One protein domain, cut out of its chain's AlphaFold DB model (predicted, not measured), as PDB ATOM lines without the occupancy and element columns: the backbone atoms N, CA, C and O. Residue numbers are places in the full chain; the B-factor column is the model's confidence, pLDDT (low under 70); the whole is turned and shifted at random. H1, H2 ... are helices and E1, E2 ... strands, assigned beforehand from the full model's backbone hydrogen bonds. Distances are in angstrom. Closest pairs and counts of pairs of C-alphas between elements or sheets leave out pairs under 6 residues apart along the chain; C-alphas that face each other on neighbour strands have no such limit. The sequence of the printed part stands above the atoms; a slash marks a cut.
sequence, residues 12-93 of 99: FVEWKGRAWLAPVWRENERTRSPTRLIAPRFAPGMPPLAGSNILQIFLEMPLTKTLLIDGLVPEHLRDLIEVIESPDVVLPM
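Overview. This is residues 12 to 93 of the 99 residues of an uncharacterized protein of Rhizobium sp. Root708 (UniProt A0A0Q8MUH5). Two antiparallel strand pairs, E1 with E2 and E5 with E6, make a small core in which E2 packs on E5, and a third pair, the hairpin E3 and E4, reaches out from one end of it like an arm. H1 lies beside E2 and E5, H2 sits off to a side, and the last residues fold back so that 91 to 92 pair with E4. The printed part has 82 residues with six named strands and two named helices, in the order E1 E2 E3 E4 E5 H1 H2 E6; the class is mixed, helices and strands, with under half of the residues in named elements. It is compact, with a radius of gyration of the C-alphas of 12.8 A and spans of 38 by 27 by 20 A.

Arrangement. Begin with E5, residues 36 to 40, and E6, residues 81 to 85, antiparallel at 165 degrees; N 37 and O 84 are 2.9 A apart, within hydrogen-bond range. Look next at E2, residues 18 to 22: it has 10 pairs of C-alphas within 8 A of E5, the closest being Leu 21 and Ile 38 at 5.0 A. E1, residues 12 to 15, forms an antiparallel hairpin with E2, with N 13 and O 20 at 2.9 A. E2 runs on into E3, residues 25 to 27, at 73 degrees. E3 and E4, residues 31 to 34, are an antiparallel hairpin, with N 26 and O 33 at 2.8 A; E4 runs on into E5 at 48 degrees. In H1, residues 53 to 60, the C-alpha of Leu 55 is the closest to both strands, 7.2 A from that of Leu 21 in E2 and 7.0 A from that of Ala 39 in E5. H1 is apart from E6 and from H2, residues 65 to 68. Every O i to N i+4 pair in H1 is within hydrogen-bond range; H2 is too short for such a pair, and its one O i to N i+3 pair is within range.

Along the chain. Find C-alpha 12 at (101.915, 144.070, 147.698), where E1 begins. E2 is 12.6 A long, E4 10.3 A and H1 11.3 A. E5 runs 13.8 A from C-alpha 36 at (108.291, 139.439, 155.589), and E6 runs 13.0 A to C-alpha 85 at (112.679, 138.914, 156.975).

Size, cuts and confidence. The two C-alphas farthest apart are those of Glu 29 and Gly 45, 40.3 A. The printed part has no cut. The links E5 to H1 and H2 to E6 are long, 12 residues each. Mean pLDDT of the printed part is 79.2; look for values under 70 at residues 44 to 54, 62, 65 and 69 to 71.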
ATOM      1  N   PHE A  12     100.692 143.760 148.408       80.94
ATOM      2  CA  PHE A  12     101.915 144.070 147.698       80.94
ATOM      3  C   PHE A  12     102.481 145.376 148.241       80.94
ATOM      4  O   PHE A  12     101.723 146.250 148.654       80.94
ATOM      5  N   VAL A  13     103.800 145.521 148.231       83.56
ATOM      6  CA  VAL A  13     104.475 146.771 148.594       83.56
ATOM      7  C   VAL A  13     105.583 147.075 147.608       83.56
ATOM      8  O   VAL A  13     106.315 146.176 147.190       83.56
ATOM      9  N   GLU A  14     105.752 148.346 147.266       84.88
ATOM     10  CA  GLU A  14     106.954 148.792 146.573       84.88
ATOM     11  C   GLU A  14     108.044 149.123 147.589       84.88
ATOM     12  O   GLU A  14     107.879 149.958 148.477       84.88
ATOM     13  N   TRP A  15     109.185 148.448 147.474       85.19
ATOM     14  CA  TRP A  15     110.331 148.673 148.342       85.19
ATOM     15  C   TRP A  15     111.632 148.458 147.579       85.19
ATOM     16  O   TRP A  15     111.790 147.478 146.848       85.19
ATOM     17  N   LYS A  16     112.573 149.397 147.741       84.38
ATOM     18  CA  LYS A  16     113.853 149.429 147.007       84.38
ATOM     19  C   LYS A  16     113.688 149.361 145.476       84.38
ATOM     20  O   LYS A  16     114.484 148.723 144.796       84.38
ATOM     21  N   GLY A  17     112.658 150.023 144.939       78.94
ATOM     22  CA  GLY A  17     112.410 150.106 143.491       78.94
ATOM     23  C   GLY A  17     111.868 148.818 142.857       78.94
ATOM     24  O   GLY A  17     112.019 148.618 141.656       78.94
ATOM     25  N   ARG A  18     111.273 147.931 143.660       83.19
ATOM     26  CA  ARG A  18     110.707 146.643 143.248       83.19
ATOM     27  C   ARG A  18     109.411 146.382 144.005       83.19
ATOM     28  O   ARG A  18     109.302 146.760 145.168       83.19
ATOM     29  N   ALA A  19     108.480 145.669 143.379       84.00
ATOM     30  CA  ALA A  19     107.303 145.159 144.063       84.00
ATOM     31  C   ALA A  19     107.617 143.869 144.848       84.00
ATOM     32  O   ALA A  19     108.345 142.986 144.377       84.00
ATOM     33  N   TRP A  20     107.004 143.726 146.020       87.00
ATOM     34  CA  TRP A  20     107.122 142.566 146.902       87.00
ATOM     35  C   TRP A  20     105.756 142.098 147.391       87.00
ATOM     36  O   TRP A  20     104.891 142.928 147.645       87.00
ATOM     37  N   LEU A  21     105.581 140.792 147.593       86.69
ATOM     38  CA  LEU A  21     104.454 140.241 148.342       86.69
ATOM     39  C   LEU A  21     104.690 140.406 149.843       86.69
ATOM     40  O   LEU A  21     105.742 140.018 150.355       86.69
ATOM     41  N   ALA A  22     103.680 140.902 150.542       87.69
ATOM     42  CA  ALA A  22     103.621 141.022 151.990       87.69
ATOM     43  C   ALA A  22     102.506 140.098 152.519       87.69
ATOM     44  O   ALA A  22     101.346 140.505 152.573       87.69
ATOM     45  N   PRO A  23     102.823 138.838 152.878       81.81
ATOM     46  CA  PRO A  23     101.807 137.859 153.272       81.81
ATOM     47  C   PRO A  23     101.295 138.049 154.704       81.81
ATOM     48  O   PRO A  23     100.211 137.578 155.037       81.81
ATOM     49  N   VAL A  24     102.096 138.683 155.567       84.44
ATOM     50  CA  VAL A  24     101.794 138.847 156.990       84.44
ATOM     51  C   VAL A  24     102.231 140.230 157.447       84.44
ATOM     52  O   VAL A  24     103.414 140.589 157.369       84.44
ATOM     53  N   TRP A  25     101.277 140.973 157.994       84.25
ATOM     54  CA  TRP A  25     101.479 142.302 158.546       84.25
ATOM     55  C   TRP A  25     101.524 142.265 160.068       84.25
ATOM     56  O   TRP A  25     100.759 141.566 160.726       84.25
ATOM     57  N   ARG A  26     102.431 143.056 160.631       84.50
ATOM     58  CA  ARG A  26     102.393 143.477 162.023       84.50
ATOM     59  C   ARG A  26     101.771 144.859 162.068       84.50
ATOM     60  O   ARG A  26     102.336 145.816 161.537       84.50
ATOM     61  N   GLU A  27     100.636 144.945 162.735       85.31
ATOM     62  CA  GLU A  27      99.854 146.168 162.839       85.31
ATOM     63  C   GLU A  27      99.924 146.736 164.256       85.31
ATOM     64  O   GLU A  27     100.019 146.008 165.245       85.31
ATOM     65  N   ASN A  28      99.891 148.059 164.345       82.75
ATOM     66  CA  ASN A  28      99.599 148.797 165.566       82.75
ATOM     67  C   ASN A  28      98.514 149.844 165.264       82.75
ATOM     68  O   ASN A  28      98.031 149.939 164.140       82.75
ATOM     69  N   GLU A  29      98.139 150.658 166.252       82.81
ATOM     70  CA  GLU A  29      97.047 151.639 166.115       82.81
ATOM     71  C   GLU A  29      97.250 152.686 165.002       82.81
ATOM     72  O   GLU A  29      96.308 153.387 164.645       82.81
ATOM     73  N   ARG A  30      98.473 152.851 164.473       85.06
ATOM     74  CA  ARG A  30      98.816 153.935 163.532       85.06
ATOM     75  C   ARG A  30      99.533 153.484 162.269       85.06
ATOM     76  O   ARG A  30      99.551 154.219 161.287       85.06
ATOM     77  N   THR A  31     100.154 152.317 162.291       86.25
ATOM     78  CA  THR A  31     101.051 151.838 161.244       86.25
ATOM     79  C   THR A  31     100.935 150.333 161.082       86.25
ATOM     80  O   THR A  31     100.588 149.608 162.016       86.25
ATOM     81  N   ARG A  32     101.295 149.866 159.895       87.44
ATOM     82  CA  ARG A  32     101.499 148.460 159.586       87.44
ATOM     83  C   ARG A  32     102.875 148.270 158.968       87.44
ATOM     84  O   ARG A  32     103.343 149.094 158.186       87.44
ATOM     85  N   SER A  33     103.525 147.180 159.338       88.25
ATOM     86  CA  SER A  33     104.841 146.790 158.832       88.25
ATOM     87  C   SER A  33     104.785 145.331 158.392       88.25
ATOM     88  O   SER A  33     104.235 144.508 159.128       88.25
ATOM     89  N   PRO A  34     105.288 144.975 157.203       88.19
ATOM     90  CA  PRO A  34     105.323 143.586 156.798       88.19
ATOM     91  C   PRO A  34     106.348 142.858 157.662       88.19
ATOM     92  O   PRO A  34     107.465 143.326 157.863       88.19
ATOM     93  N   THR A  35     105.981 141.690 158.176       86.56
ATOM     94  CA  THR A  35     106.944 140.831 158.890       86.56
ATOM     95  C   THR A  35     107.957 140.210 157.932       86.56
ATOM     96  O   THR A  35     109.076 139.890 158.328       86.56
ATOM     97  N   ARG A  36     107.561 140.093 156.663       87.31
ATOM     98  CA  ARG A  36     108.291 139.439 155.589       87.31
ATOM     99  C   ARG A  36     107.905 140.035 154.245       87.31
ATOM    100  O   ARG A  36     106.735 140.346 154.028       87.31
ATOM    101  N   LEU A  37     108.870 140.076 153.332       88.38
ATOM    102  CA  LEU A  37     108.653 140.302 151.906       88.38
ATOM    103  C   LEU A  37     109.091 139.089 151.099       88.38
ATOM    104  O   LEU A  37     110.151 138.525 151.358       88.38
ATOM    105  N   ILE A  38     108.294 138.713 150.104       87.50
ATOM    106  CA  ILE A  38     108.587 137.612 149.185       87.50
ATOM    107  C   ILE A  38     108.438 138.127 147.763       87.50
ATOM    108  O   ILE A  38     107.437 138.754 147.433       87.50
ATOM    109  N   ALA A  39     109.390 137.845 146.887       87.81
ATOM    110  CA  ALA A  39     109.178 138.040 145.457       87.81
ATOM    111  C   ALA A  39     110.111 137.141 144.632       87.81
ATOM    112  O   ALA A  39     111.074 136.603 145.183       87.81
ATOM    113  N   PRO A  40     109.864 136.977 143.322       84.75
ATOM    114  CA  PRO A  40     110.749 136.226 142.439       84.75
ATOM    115  C   PRO A  40     112.176 136.765 142.484       84.75
ATOM    116  O   PRO A  40     112.399 137.977 142.462       84.75
ATOM    117  N   ARG A  41     113.159 135.872 142.521       83.00
ATOM    118  CA  ARG A  41     114.560 136.250 142.397       83.00
ATOM    119  C   ARG A  41     114.844 136.612 140.943       83.00
ATOM    120  O   ARG A  41     114.645 135.802 140.042       83.00
ATOM    121  N   PHE A  42     115.341 137.821 140.714       76.81
ATOM    122  CA  PHE A  42     115.824 138.225 139.396       76.81
ATOM    123  C   PHE A  42     117.288 137.817 139.229       76.81
ATOM    124  O   PHE A  42     118.076 137.872 140.177       76.81
ATOM    125  N   ALA A  43     117.652 137.396 138.018       70.25
ATOM    126  CA  ALA A  43     119.038 137.097 137.691       70.25
ATOM    127  C   ALA A  43     119.915 138.351 137.898       70.25
ATOM    128  O   ALA A  43     119.467 139.460 137.590       70.25
ATOM    129  N   PRO A  44     121.161 138.205 138.386       65.62
ATOM    130  CA  PRO A  44     122.084 139.328 138.503       65.62
ATOM    131  C   PRO A  44     122.212 140.071 137.165       65.62
ATOM    132  O   PRO A  44     122.504 139.457 136.143       65.62
ATOM    133  N   GLY A  45     121.976 141.384 137.170       66.94
ATOM    134  CA  GLY A  45     122.022 142.219 135.964       66.94
ATOM    135  C   GLY A  45     120.684 142.408 135.239       66.94
ATOM    136  O   GLY A  45     120.617 143.247 134.344       66.94
ATOM    137  N   MET A  46     119.612 141.715 135.639       68.94
ATOM    138  CA  MET A  46     118.254 142.097 135.238       68.94
ATOM    139  C   MET A  46     117.699 143.161 136.191       68.94
ATOM    140  O   MET A  46     117.758 142.968 137.410       68.94
ATOM    141  N   PRO A  47     117.148 144.275 135.675       66.50
ATOM    142  CA  PRO A  47     116.478 145.244 136.523       66.50
ATOM    143  C   PRO A  47     115.254 144.585 137.178       66.50
ATOM    144  O   PRO A  47     114.531 143.844 136.503       66.50
ATOM    145  N   PRO A  48     114.995 144.843 138.472       66.81
ATOM    146  CA  PRO A  48     113.744 144.438 139.086       66.81
ATOM    147  C   PRO A  48     112.591 145.049 138.294       66.81
ATOM    148  O   PRO A  48     112.584 146.254 138.035       66.81
ATOM    149  N   LEU A  49     111.630 144.227 137.887       65.56
ATOM    150  CA  LEU A  49     110.462 144.739 137.187       65.56
ATOM    151  C   LEU A  49     109.537 145.411 138.209       65.56
ATOM    152  O   LEU A  49     109.147 144.805 139.209       65.56
ATOM    153  N   ALA A  50     109.254 146.693 137.973       62.19
ATOM    154  CA  ALA A  50     108.307 147.468 138.759       62.19
ATOM    155  C   ALA A  50     106.868 147.024 138.453       62.19
ATOM    156  O   ALA A  50     106.570 146.551 137.352       62.19
ATOM    157  N   GLY A  51     105.974 147.210 139.423       63.62
ATOM    158  CA  GLY A  51     104.554 146.909 139.274       63.62
ATOM    159  C   GLY A  51     104.138 145.484 139.658       63.62
ATOM    160  O   GLY A  51     104.913 144.526 139.668       63.62
ATOM    161  N   SER A  52     102.853 145.358 139.979       65.25
ATOM    162  CA  SER A  52     102.212 144.144 140.497       65.25
ATOM    163  C   SER A  52     102.069 143.013 139.478       65.25
ATOM    164  O   SER A  52     101.891 141.866 139.878       65.25
ATOM    165  N   ASN A  53     102.187 143.295 138.177       68.81
ATOM    166  CA  ASN A  53     101.938 142.330 137.098       68.81
ATOM    167  C   ASN A  53     102.797 141.062 137.214       68.81
ATOM    168  O   ASN A  53     102.312 139.954 137.004       68.81
ATOM    169  N   ILE A  54     104.073 141.199 137.587       68.00
ATOM    170  CA  ILE A  54     104.952 140.031 137.732       68.00
ATOM    171  C   ILE A  54     104.634 139.225 138.986       68.00
ATOM    172  O   ILE A  54     104.842 138.014 139.034       68.00
ATOM    173  N   LEU A  55     104.105 139.905 139.998       72.81
ATOM    174  CA  LEU A  55     103.688 139.276 141.232       72.81
ATOM    175  C   LEU A  55     102.319 138.610 141.086       72.81
ATOM    176  O   LEU A  55     102.082 137.616 141.757       72.81
ATOM    177  N   GLN A  56     101.461 139.067 140.168       71.50
ATOM    178  CA  GLN A  56     100.253 138.333 139.780       71.50
ATOM    179  C   GLN A  56     100.608 136.969 139.181       71.50
ATOM    180  O   GLN A  56     100.087 135.964 139.644       71.50
ATOM    181  N   ILE A  57     101.569 136.914 138.251       71.31
ATOM    182  CA  ILE A  57     102.078 135.639 137.709       71.31
ATOM    183  C   ILE A  57     102.713 134.796 138.825       71.31
ATOM    184  O   ILE A  57     102.534 133.584 138.889       71.31
ATOM    185  N   PHE A  58     103.436 135.430 139.748       75.19
ATOM    186  CA  PHE A  58     104.021 134.731 140.890       75.19
ATOM    187  C   PHE A  58     102.963 134.127 141.828       75.19
ATOM    188  O   PHE A  58     103.195 133.062 142.390       75.19
ATOM    189  N   LEU A  59     101.791 134.755 141.964       73.00
ATOM    190  CA  LEU A  59     100.650 134.206 142.708       73.00
ATOM    191  C   LEU A  59      99.967 133.031 141.995       73.00
ATOM    192  O   LEU A  59      99.280 132.256 142.656       73.00
ATOM    193  N   GLU A  60     100.160 132.867 140.682       75.00
ATOM    194  CA  GLU A  60      99.714 131.669 139.953       75.00
ATOM    195  C   GLU A  60     100.605 130.449 140.241       75.00
ATOM    196  O   GLU A  60     100.200 129.310 139.999       75.00
ATOM    197  N   MET A  61     101.810 130.655 140.789       72.44
ATOM    198  CA  MET A  61     102.631 129.549 141.279       72.44
ATOM    199  C   MET A  61     101.982 128.916 142.519       72.44
ATOM    200  O   MET A  61     101.355 129.615 143.316       72.44
ATOM    201  N   PRO A  62     102.172 127.606 142.756       67.88
ATOM    202  CA  PRO A  62     101.676 126.929 143.952       67.88
ATOM    203  C   PRO A  62     102.493 127.330 145.195       67.88
ATOM    204  O   PRO A  62     103.215 126.521 145.783       67.88
ATOM    205  N   LEU A  63     102.398 128.598 145.601       72.56
ATOM    206  CA  LEU A  63     103.003 129.116 146.821       72.56
ATOM    207  C   LEU A  63     102.320 128.441 148.011       72.56
ATOM    208  O   LEU A  63     101.126 128.603 148.260       72.56
ATOM    209  N   THR A  64     103.080 127.630 148.740       71.50
ATOM    210  CA  THR A  64     102.541 126.906 149.889       71.50
ATOM    211  C   THR A  64     102.246 127.869 151.036       71.50
ATOM    212  O   THR A  64     102.969 128.841 151.262       71.50
ATOM    213  N   LYS A  65     101.206 127.574 151.827       69.69
ATOM    214  CA  LYS A  65     100.909 128.332 153.054       69.69
ATOM    215  C   LYS A  65     102.114 128.392 153.996       69.69
ATOM    216  O   LYS A  65     102.310 129.407 154.645       69.69
ATOM    217  N   THR A  66     102.943 127.351 154.017       71.31
ATOM    218  CA  THR A  66     104.164 127.280 154.829       71.31
ATOM    219  C   THR A  66     105.212 128.316 154.408       71.31
ATOM    220  O   THR A  66     105.875 128.897 155.260       71.31
ATOM    221  N   LEU A  67     105.330 128.622 153.111       76.06
ATOM    222  CA  LEU A  67     106.180 129.718 152.635       76.06
ATOM    223  C   LEU A  67     105.616 131.083 153.060       76.06
ATOM    224  O   LEU A  67     106.355 131.960 153.505       76.06
ATOM    225  N   LEU A  68     104.302 131.260 152.926       75.06
ATOM    226  CA  LEU A  68     103.634 132.535 153.187       75.06
ATOM    227  C   LEU A  68     103.576 132.867 154.689       75.06
ATOM    228  O   LEU A  68     103.882 133.995 155.071       75.06
ATOM    229  N   ILE A  69     103.244 131.888 155.534       69.69
ATOM    230  CA  ILE A  69     103.042 132.037 156.986       69.69
ATOM    231  C   ILE A  69     104.351 131.772 157.729       69.69
ATOM    232  O   ILE A  69     104.909 132.670 158.359       69.69
ATOM    233  N   ASP A  70     104.892 130.562 157.600       69.25
ATOM    234  CA  ASP A  70     106.000 130.094 158.443       69.25
ATOM    235  C   ASP A  70     107.380 130.510 157.910       69.25
ATOM    236  O   ASP A  70     108.381 130.403 158.613       69.25
ATOM    237  N   GLY A  71     107.452 131.001 156.669       68.88
ATOM    238  CA  GLY A  71     108.706 131.420 156.029       68.88
ATOM    239  C   GLY A  71     109.571 130.271 155.574       68.88
ATOM    240  O   GLY A  71     110.717 130.470 155.170       68.88
ATOM    241  N   LEU A  72     109.034 129.058 155.636       78.88
ATOM    242  CA  LEU A  72     109.753 127.882 155.213       78.88
ATOM    243  C   LEU A  72     109.755 127.857 153.692       78.88
ATOM    244  O   LEU A  72     108.750 127.543 153.056       78.88
ATOM    245  N   VAL A  73     110.902 128.205 153.117       80.12
ATOM    246  CA  VAL A  73     111.126 128.136 151.677       80.12
ATOM    247  C   VAL A  73     111.398 126.682 151.293       80.12
ATOM    248  O   VAL A  73     112.429 126.138 151.704       80.12
ATOM    249  N   PRO A  74     110.518 126.033 150.505       79.75
ATOM    250  CA  PRO A  74     110.801 124.712 149.962       79.75
ATOM    251  C   PRO A  74     112.103 124.732 149.156       79.75
ATOM    252  O   PRO A  74     112.377 125.706 148.456       79.75
ATOM    253  N   GLU A  75     112.893 123.656 149.201       81.75
ATOM    254  CA  GLU A  75     114.210 123.625 148.541       81.75
ATOM    255  C   GLU A  75     114.141 123.965 147.048       81.75
ATOM    256  O   GLU A  75     114.963 124.731 146.557       81.75
ATOM    257  N   HIS A  76     113.105 123.491 146.354       79.69
ATOM    258  CA  HIS A  76     112.892 123.764 144.931       79.69
ATOM    259  C   HIS A  76     112.579 125.237 144.609       79.69
ATOM    260  O   HIS A  76     112.684 125.634 143.452       79.69
ATOM    261  N   LEU A  77     112.194 126.051 145.599       78.94
ATOM    262  CA  LEU A  77     111.949 127.487 145.430       78.94
ATOM    263  C   LEU A  77     113.123 128.350 145.897       78.94
ATOM    264  O   LEU A  77     113.144 129.535 145.582       78.94
ATOM    265  N   ARG A  78     114.108 127.786 146.611       81.75
ATOM    266  CA  ARG A  78     115.190 128.545 147.262       81.75
ATOM    267  C   ARG A  78     115.984 129.431 146.296       81.75
ATOM    268  O   ARG A  78     116.376 130.531 146.671       81.75
ATOM    269  N   ASP A  79     116.182 128.978 145.062       82.56
ATOM    270  CA  ASP A  79     116.898 129.741 144.032       82.56
ATOM    271  C   ASP A  79     115.978 130.612 143.165       82.56
ATOM    272  O   ASP A  79     116.452 131.495 142.450       82.56
ATOM    273  N   LEU A  80     114.663 130.391 143.242       81.75
ATOM    274  CA  LEU A  80     113.653 131.077 142.435       81.75
ATOM    275  C   LEU A  80     113.031 132.272 143.149       81.75
ATOM    276  O   LEU A  80     112.480 133.153 142.491       81.75
ATOM    277  N   ILE A  81     113.091 132.307 144.478       85.06
ATOM    278  CA  ILE A  81     112.454 133.345 145.283       85.06
ATOM    279  C   ILE A  81     113.468 134.037 146.180       85.06
ATOM    280  O   ILE A  81     114.480 133.477 146.592       85.06
ATOM    281  N   GLU A  82     113.151 135.273 146.507       86.50
ATOM    282  CA  GLU A  82     113.863 136.073 147.479       86.50
ATOM    283  C   GLU A  82     112.916 136.372 148.634       86.50
ATOM    284  O   GLU A  82     111.793 136.841 148.419       86.50
ATOM    285  N   VAL A  83     113.376 136.073 149.848       87.06
ATOM    286  CA  VAL A  83     112.646 136.327 151.088       87.06
ATOM    287  C   VAL A  83     113.462 137.288 151.935       87.06
ATOM    288  O   VAL A  83     114.631 137.033 152.219       87.06
ATOM    289  N   ILE A  84     112.836 138.388 152.340       88.38
ATOM    290  CA  ILE A  84     113.410 139.363 153.262       88.38
ATOM    291  C   ILE A  84     112.602 139.318 154.550       88.38
ATOM    292  O   ILE A  84     111.413 139.632 154.557       88.38
ATOM    293  N   GLU A  85     113.260 138.933 155.634       87.88
ATOM    294  CA  GLU A  85     112.679 138.914 156.975       87.88
ATOM    295  C   GLU A  85     112.845 140.279 157.647       87.88
ATOM    296  O   GLU A  85     113.901 140.902 157.535       87.88
ATOM    297  N   SER A  86     111.815 140.725 158.373       85.62
ATOM    298  CA  SER A  86     111.798 142.008 159.098       85.62
ATOM    299  C   SER A  86     112.284 143.202 158.251       85.62
ATOM    300  O   SER A  86     113.235 143.886 158.635       85.62
ATOM    301  N   PRO A  87     111.665 143.447 157.081       88.31
ATOM    302  CA  PRO A  87     111.982 144.600 156.242       88.31
ATOM    303  C   PRO A  87     111.747 145.917 156.999       88.31
ATOM    304  O   PRO A  87     110.799 146.047 157.773       88.31
ATOM    305  N   ASP A  88     112.559 146.933 156.709       89.06
ATOM    306  CA  ASP A  88     112.346 148.297 157.212       89.06
ATOM    307  C   ASP A  88     111.310 149.028 156.338       89.06
ATOM    308  O   ASP A  88     111.619 149.939 155.566       89.06
ATOM    309  N   VAL A  89     110.080 148.508 156.357       88.25
ATOM    310  CA  VAL A  89     108.909 149.053 155.661       88.25
ATOM    311  C   VAL A  89     107.854 149.373 156.707       88.25
ATOM    312  O   VAL A  89     107.377 148.488 157.416       88.25
ATOM    313  N   VAL A  90     107.458 150.640 156.776       88.06
ATOM    314  CA  VAL A  90     106.415 151.117 157.684       88.06
ATOM    315  C   VAL A  90     105.424 151.938 156.876       88.06
ATOM    316  O   VAL A  90     105.784 152.962 156.298       88.06
ATOM    317  N   LEU A  91     104.177 151.481 156.833       85.19
ATOM    318  CA  LEU A  91     103.075 152.169 156.171       85.19
ATOM    319  C   LEU A  91     102.080 152.684 157.216       85.19
ATOM    320  O   LEU A  91     101.905 152.034 158.250       85.19
ATOM    321  N   PRO A  92     101.392 153.811 156.979       85.31
ATOM    322  CA  PRO A  92     100.281 154.224 157.826       85.31
ATOM    323  C   PRO A  92      99.132 153.202 157.778       85.31
ATOM    324  O   PRO A  92      98.902 152.524 156.772       85.31
ATOM    325  N   MET A  93      98.394 153.085 158.881       76.31
ATOM    326  CA  MET A  93      97.141 152.322 158.926       76.31
ATOM    327  C   MET A  93      96.127 152.941 157.951       76.31
ATOM    328  O   MET A  93      95.981 154.162 157.899       76.31
TER     329      MET A  93